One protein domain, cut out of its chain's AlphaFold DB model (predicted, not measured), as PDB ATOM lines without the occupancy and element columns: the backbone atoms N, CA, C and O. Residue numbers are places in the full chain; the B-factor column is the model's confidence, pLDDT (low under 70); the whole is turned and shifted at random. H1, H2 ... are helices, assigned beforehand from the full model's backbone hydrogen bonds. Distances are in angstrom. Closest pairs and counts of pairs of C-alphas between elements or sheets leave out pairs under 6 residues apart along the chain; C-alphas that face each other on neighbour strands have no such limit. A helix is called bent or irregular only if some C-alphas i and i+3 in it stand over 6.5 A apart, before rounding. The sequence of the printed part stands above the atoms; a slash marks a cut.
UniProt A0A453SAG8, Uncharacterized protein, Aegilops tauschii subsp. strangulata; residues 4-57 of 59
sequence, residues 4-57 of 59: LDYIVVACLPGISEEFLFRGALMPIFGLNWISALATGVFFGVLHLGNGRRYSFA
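AT A GLANCE: This is residues 4 to 57 of the 59 residues of an uncharacterized protein of Aegilops tauschii subsp. strangulata (UniProt A0A453SAG8). The model is an open V of two helices, a long H1 and a shorter H2, which meet near their ends at a tight turn. Residues 4 to 16, the first half of H1, stick out from the rest, and beyond H2 residues 47 to 57 form a loop that folds back towards the end of H2. The printed part has 54 residues with two named helices, H1 then H2, and no named strand, and its class is all helix. It is loose, with a radius of gyration of the C-alphas of 13.0 A, and flat, spanning 36 by 28 by 13 A.

HOW THE PARTS SIT: H1, residues 4 to 29, stands free over residues 4 to 16. H1 touches H2, residues 33 to 46, with its residues 21 to 29 alone. Their closest C-alphas are those of Phe 29 and Ser 35, 5.3 A apart. They run opposite ways at a steep tilt of 45 degrees. Every backbone O i to N i+4 pair is within hydrogen-bond range in H2, and 18 of 22 are in H1.

IN THESE COORDINATES: H1 begins at C-alpha 4 at (12.851, -32.898, 22.903) and measures 35.9 A from first to last C-alpha. It is only just irregular: C-alphas 23 and 26 are 6.8 A apart. A tight link of 3 residues joins it to H2, which measures 20.1 A and ends at C-alpha 46 at (10.816, -18.750, 45.973).

THE WHOLE: The two C-alphas farthest apart, those of Leu 4 and Ile 34, are 38.1 A from each other. The printed part has no cut. The mean pLDDT of the printed part is 89.4, and residues 50 to 57 are under 70.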
ATOM      1  N   LEU A   4      13.326 -34.269  23.042       94.81
ATOM      2  CA  LEU A   4      12.851 -32.898  22.903       94.81
ATOM      3  C   LEU A   4      11.960 -32.461  24.073       94.81
ATOM      4  O   LEU A   4      12.056 -31.312  24.499       94.81
ATOM      5  N   ASP A   5      11.180 -33.375  24.657       94.25
ATOM      6  CA  ASP A   5      10.314 -33.078  25.804       94.25
ATOM      7  C   ASP A   5      11.142 -32.586  26.999       94.25
ATOM      8  O   ASP A   5      10.807 -31.594  27.644       94.25
ATOM      9  N   TYR A   6      12.277 -33.242  27.255       94.50
ATOM     10  CA  TYR A   6      13.185 -32.865  28.339       94.50
ATOM     11  C   TYR A   6      13.863 -31.519  28.085       94.50
ATOM     12  O   TYR A   6      14.012 -30.729  29.015       94.50
ATOM     13  N   ILE A   7      14.252 -31.245  26.836       95.69
ATOM     14  CA  ILE A   7      14.871 -29.968  26.460       95.69
ATOM     15  C   ILE A   7      13.881 -28.830  26.693       95.69
ATOM     16  O   ILE A   7      14.223 -27.842  27.335       95.69
ATOM     17  N   VAL A   8      12.642 -28.978  26.226       95.69
ATOM     18  CA  VAL A   8      11.609 -27.949  26.377       95.69
ATOM     19  C   VAL A   8      11.295 -27.705  27.855       95.69
ATOM     20  O   VAL A   8      11.288 -26.554  28.293       95.69
ATOM     21  N   VAL A   9      11.109 -28.772  28.640       95.38
ATOM     22  CA  VAL A   9      10.810 -28.681  30.079       95.38
ATOM     23  C   VAL A   9      11.958 -28.067  30.882       95.38
ATOM     24  O   VAL A   9      11.688 -27.380  31.860       95.38
ATOM     25  N   ALA A  10      13.217 -28.271  30.491       93.75
ATOM     26  CA  ALA A  10      14.359 -27.666  31.175       93.75
ATOM     27  C   ALA A  10      14.613 -26.215  30.729       93.75
ATOM     28  O   ALA A  10      14.870 -25.341  31.558       93.75
ATOM     29  N   CYS A  11      14.535 -25.937  29.425       96.19
ATOM     30  CA  CYS A  11      14.872 -24.625  28.874       96.19
ATOM     31  C   CYS A  11      13.826 -23.557  29.193       96.19
ATOM     32  O   CYS A  11      14.208 -22.427  29.482       96.19
ATOM     33  N   LEU A  12      12.529 -23.880  29.149       96.00
ATOM     34  CA  LEU A  12      11.467 -22.902  29.423       96.00
ATOM     35  C   LEU A  12      11.604 -22.229  30.804       96.00
ATOM     36  O   LEU A  12      11.674 -20.994  30.848       96.00
ATOM     37  N   PRO A  13      11.669 -22.977  31.922       93.81
ATOM     38  CA  PRO A  13      11.886 -22.380  33.234       93.81
ATOM     39  C   PRO A  13      13.270 -21.737  33.341       93.81
ATOM     40  O   PRO A  13      13.347 -20.599  33.788       93.81
ATOM     41  N   GLY A  14      14.336 -22.369  32.832       94.62
ATOM     42  CA  GLY A  14      15.689 -21.806  32.920       94.62
ATOM     43  C   GLY A  14      15.841 -20.444  32.229       94.62
ATOM     44  O   GLY A  14      16.428 -19.522  32.788       94.62
ATOM     45  N   ILE A  15      15.260 -20.271  31.036       97.62
ATOM     46  CA  ILE A  15      15.255 -18.980  30.327       97.62
ATOM     47  C   ILE A  15      14.435 -17.941  31.101       97.62
ATOM     48  O   ILE A  15      14.846 -16.785  31.211       97.62
ATOM     49  N   SER A  16      13.282 -18.345  31.639       96.94
ATOM     50  CA  SER A  16      12.397 -17.448  32.387       96.94
ATOM     51  C   SER A  16      13.049 -16.953  33.681       96.94
ATOM     52  O   SER A  16      12.978 -15.766  33.993       96.94
ATOM     53  N   GLU A  17      13.724 -17.844  34.407       95.94
ATOM     54  CA  GLU A  17      14.465 -17.524  35.627       95.94
ATOM     55  C   GLU A  17      15.641 -16.592  35.333       95.94
ATOM     56  O   GLU A  17      15.784 -15.558  35.986       95.94
ATOM     57  N   GLU A  18      16.438 -16.879  34.303       96.75
ATOM     58  CA  GLU A  18      17.582 -16.037  33.947       96.75
ATOM     59  C   GLU A  18      17.151 -14.606  33.590       96.75
ATOM     60  O   GLU A  18      17.758 -13.622  34.030       96.75
ATOM     61  N   PHE A  19      16.050 -14.473  32.845       97.50
ATOM     62  CA  PHE A  19      15.484 -13.174  32.499       97.50
ATOM     63  C   PHE A  19      14.920 -12.443  33.725       97.50
ATOM     64  O   PHE A  19      15.118 -11.237  33.868       97.50
ATOM     65  N   LEU A  20      14.263 -13.152  34.644       97.00
ATOM     66  CA  LEU A  20      13.711 -12.556  35.859       97.00
ATOM     67  C   LEU A  20      14.810 -12.092  36.824       97.00
ATOM     68  O   LEU A  20      14.799 -10.942  37.266       97.00
ATOM     69  N   PHE A  21      15.763 -12.959  37.158       96.69
ATOM     70  CA  PHE A  21      16.742 -12.685  38.209       96.69
ATOM     71  C   PHE A  21      17.899 -11.817  37.709       96.69
ATOM     72  O   PHE A  21      18.210 -10.798  38.327       96.69
ATOM     73  N   ARG A  22      18.509 -12.159  36.566       94.75
ATOM     74  CA  ARG A  22      19.630 -11.384  36.005       94.75
ATOM     75  C   ARG A  22      19.182 -10.301  35.033       94.75
ATOM     76  O   ARG A  22      19.844  -9.273  34.951       94.75
ATOM     77  N   GLY A  23      18.081 -10.512  34.313       95.62
ATOM     78  CA  GLY A  23      17.565  -9.540  33.345       95.62
ATOM     79  C   GLY A  23      16.730  -8.412  33.959       95.62
ATOM     80  O   GLY A  23      16.784  -7.293  33.456       95.62
ATOM     81  N   ALA A  24      15.996  -8.669  35.048       96.56
ATOM     82  CA  ALA A  24      15.108  -7.679  35.665       96.56
ATOM     83  C   ALA A  24      15.514  -7.313  37.101       96.56
ATOM     84  O   ALA A  24      15.846  -6.158  37.363       96.56
ATOM     85  N   LEU A  25      15.522  -8.271  38.034       96.12
ATOM     86  CA  LEU A  25      15.714  -7.994  39.465       96.12
ATOM     87  C   LEU A  25      17.086  -7.393  39.778       96.12
ATOM     88  O   LEU A  25      17.161  -6.361  40.446       96.12
ATOM     89  N   MET A  26      18.163  -7.993  39.270       95.19
ATOM     90  CA  MET A  26      19.511  -7.491  39.526       95.19
ATOM     91  C   MET A  26      19.705  -6.070  38.959       95.19
ATOM     92  O   MET A  26      20.101  -5.202  39.729       95.19
ATOM     93  N   PRO A  27      19.332  -5.740  37.705       94.69
ATOM     94  CA  PRO A  27      19.376  -4.360  37.212       94.69
ATOM     95  C   PRO A  27      18.524  -3.365  38.009       94.69
ATOM     96  O   PRO A  27      18.968  -2.238  38.220       94.69
ATOM     97  N   ILE A  28      17.340  -3.769  38.489       96.25
ATOM     98  CA  ILE A  28      16.462  -2.917  39.313       96.25
ATOM     99  C   ILE A  28      17.116  -2.584  40.661       96.25
ATOM    100  O   ILE A  28      17.040  -1.446  41.120       96.25
ATOM    101  N   PHE A  29      17.789  -3.552  41.286       94.75
ATOM    102  CA  PHE A  29      18.528  -3.342  42.535       94.75
ATOM    103  C   PHE A  29      19.930  -2.732  42.326       94.75
ATOM    104  O   PHE A  29      20.565  -2.297  43.290       94.75
ATOM    105  N   GLY A  30      20.413  -2.678  41.082       94.38
ATOM    106  CA  GLY A  30      21.738  -2.201  40.677       94.38
ATOM    107  C   GLY A  30      22.724  -3.334  40.369       94.38
ATOM    108  O   GLY A  30      22.523  -4.477  40.746       94.38
ATOM    109  N   LEU A  31      23.833  -3.052  39.688       93.81
ATOM    110  CA  LEU A  31      24.824  -4.075  39.305       93.81
ATOM    111  C   LEU A  31      25.990  -4.119  40.304       93.81
ATOM    112  O   LEU A  31      27.090  -3.658  40.012       93.81
ATOM    113  N   ASN A  32      25.739  -4.619  41.514       94.94
ATOM    114  CA  ASN A  32      26.738  -4.707  42.578       94.94
ATOM    115  C   ASN A  32      26.590  -6.005  43.392       94.94
ATOM    116  O   ASN A  32      25.671  -6.796  43.200       94.94
ATOM    117  N   TRP A  33      27.517  -6.252  44.314       95.50
ATOM    118  CA  TRP A  33      27.497  -7.481  45.113       95.50
ATOM    119  C   TRP A  33      26.314  -7.558  46.089       95.50
ATOM    120  O   TRP A  33      25.841  -8.650  46.390       95.50
ATOM    121  N   ILE A  34      25.803  -6.413  46.554       96.06
ATOM    122  CA  ILE A  34      24.662  -6.358  47.479       96.06
ATOM    123  C   ILE A  34      23.375  -6.756  46.750       96.06
ATOM    124  O   ILE A  34      22.590  -7.543  47.273       96.06
ATOM    125  N   SER A  35      23.169  -6.267  45.528       95.06
ATOM    126  CA  SER A  35      22.016  -6.640  44.706       95.06
ATOM    127  C   SER A  35      22.069  -8.093  44.244       95.06
ATOM    128  O   SER A  35      21.022  -8.738  44.182       95.06
ATOM    129  N   ALA A  36      23.263  -8.635  43.978       95.00
ATOM    130  CA  ALA A  36      23.441 -10.058  43.710       95.00
ATOM    131  C   ALA A  36      22.993 -10.902  44.912       95.00
ATOM    132  O   ALA A  36      22.218 -11.843  44.744       95.00
ATOM    133  N   LEU A  37      23.394 -10.510  46.127       95.38
ATOM    134  CA  LEU A  37      22.971 -11.172  47.363       95.38
ATOM    135  C   LEU A  37      21.453 -11.058  47.564       95.38
ATOM    136  O   LEU A  37      20.793 -12.062  47.813       95.38
ATOM    137  N   ALA A  38      20.879  -9.864  47.389       95.44
ATOM    138  CA  ALA A  38      19.438  -9.653  47.512       95.44
ATOM    139  C   ALA A  38      18.644 -10.506  46.508       95.44
ATOM    140  O   ALA A  38      17.707 -11.203  46.893       95.44
ATOM    141  N   THR A  39      19.054 -10.510  45.238       95.56
ATOM    142  CA  THR A  39      18.439 -11.320  44.173       95.56
ATOM    143  C   THR A  39      18.537 -12.817  44.485       95.56
ATOM    144  O   THR A  39      17.551 -13.532  44.322       95.56
ATOM    145  N   GLY A  40      19.681 -13.282  45.003       93.31
ATOM    146  CA  GLY A  40      19.869 -14.665  45.449       93.31
ATOM    147  C   GLY A  40      18.959 -15.051  46.617       93.31
ATOM    148  O   GLY A  40      18.397 -16.141  46.627       93.31
ATOM    149  N   VAL A  41      18.715 -14.139  47.564       93.56
ATOM    150  CA  VAL A  41      17.737 -14.370  48.642       93.56
ATOM    151  C   VAL A  41      16.322 -14.521  48.077       93.56
ATOM    152  O   VAL A  41      15.614 -15.443  48.480       93.56
ATOM    153  N   PHE A  42      15.907 -13.675  47.126       93.38
ATOM    154  CA  PHE A  42      14.607 -13.833  46.457       93.38
ATOM    155  C   PHE A  42      14.504 -15.173  45.718       93.38
ATOM    156  O   PHE A  42      13.492 -15.860  45.860       93.38
ATOM    157  N   PHE A  43      15.549 -15.561  44.980       92.38
ATOM    158  CA  PHE A  43      15.628 -16.862  44.313       92.38
ATOM    159  C   PHE A  43      15.449 -18.010  45.313       92.38
ATOM    160  O   PHE A  43      14.578 -18.862  45.130       92.38
ATOM    161  N   GLY A  44      16.209 -17.990  46.410       89.25
ATOM    162  CA  GLY A  44      16.159 -19.017  47.444       89.25
ATOM    163  C   GLY A  44      14.794 -19.114  48.121       89.25
ATOM    164  O   GLY A  44      14.256 -20.211  48.259       89.25
ATOM    165  N   VAL A  45      14.184 -17.980  48.488       89.94
ATOM    166  CA  VAL A  45      12.857 -17.943  49.132       89.94
ATOM    167  C   VAL A  45      11.769 -18.517  48.227       89.94
ATOM    168  O   VAL A  45      10.938 -19.288  48.704       89.94
ATOM    169  N   LEU A  46      11.782 -18.197  46.930       89.31
ATOM    170  CA  LEU A  46      10.816 -18.750  45.973       89.31
ATOM    171  C   LEU A  46      10.953 -20.272  45.815       89.31
ATOM    172  O   LEU A  46       9.963 -20.955  45.556       89.31
ATOM    173  N   HIS A  47      12.152 -20.810  46.038       85.75
ATOM    174  CA  HIS A  47      12.432 -22.243  45.995       85.75
ATOM    175  C   HIS A  47      12.212 -22.974  47.329       85.75
ATOM    176  O   HIS A  47      12.306 -24.205  47.383       85.75
ATOM    177  N   LEU A  48      11.854 -22.265  48.407       85.69
ATOM    178  CA  LEU A  48      11.426 -22.877  49.668       85.69
ATOM    179  C   LEU A  48       9.995 -23.436  49.538       85.69
ATOM    180  O   LEU A  48       9.024 -22.871  50.034       85.69
ATOM    181  N   GLY A  49       9.861 -24.583  48.871       70.38
ATOM    182  CA  GLY A  49       8.591 -25.291  48.688       70.38
ATOM    183  C   GLY A  49       8.334 -26.404  49.717       70.38
ATOM    184  O   GLY A  49       9.149 -27.315  49.877       70.38
ATOM    185  N   ASN A  50       7.169 -26.346  50.378       60.28
ATOM    186  CA  ASN A  50       6.424 -27.422  51.070       60.28
ATOM    187  C   ASN A  50       7.228 -28.507  51.840       60.28
ATOM    188  O   ASN A  50       6.837 -29.675  51.882       60.28
ATOM    189  N   GLY A  51       8.343 -28.130  52.473       57.16
ATOM    190  CA  GLY A  51       8.992 -28.910  53.532       57.16
ATOM    191  C   GLY A  51       9.945 -30.038  53.122       57.16
ATOM    192  O   GLY A  51      10.197 -30.894  53.970       57.16
ATOM    193  N   ARG A  52      10.486 -30.108  51.888       56.84
ATOM    194  CA  ARG A  52      11.339 -31.270  51.522       56.84
ATOM    195  C   ARG A  52      12.730 -31.065  50.922       56.84
ATOM    196  O   ARG A  52      13.450 -32.061  50.950       56.84
ATOM    197  N   ARG A  53      13.201 -29.894  50.466       63.28
ATOM    198  CA  ARG A  53      14.615 -29.753  50.020       63.28
ATOM    199  C   ARG A  53      15.179 -28.331  50.150       63.28
ATOM    200  O   ARG A  53      15.118 -27.554  49.209       63.28
ATOM    201  N   TYR A  54      15.837 -28.044  51.276       69.19
ATOM    202  CA  TYR A  54      16.625 -26.813  51.477       69.19
ATOM    203  C   TYR A  54      17.788 -26.660  50.490       69.19
ATOM    204  O   TYR A  54      18.215 -25.547  50.215       69.19
ATOM    205  N   SER A  55      18.278 -27.766  49.923       68.69
ATOM    206  CA  SER A  55      19.371 -27.752  48.946       68.69
ATOM    207  C   SER A  55      19.069 -26.908  47.708       68.69
ATOM    208  O   SER A  55      19.999 -26.409  47.096       68.69
ATOM    209  N   PHE A  56      17.792 -26.741  47.352       67.44
ATOM    210  CA  PHE A  56      17.394 -25.941  46.192       67.44
ATOM    211  C   PHE A  56      17.333 -24.438  46.498       67.44
ATOM    212  O   PHE A  56      17.447 -23.626  45.596       67.44
ATOM    213  N   ALA A  57      17.186 -24.065  47.773       64.75
ATOM    214  CA  ALA A  57      17.134 -22.670  48.206       64.75
ATOM    215  C   ALA A  57      18.523 -22.057  48.475       64.75
ATOM    216  O   ALA A  57      18.627 -20.848  48.649       64.75
TER     217      ALA A  57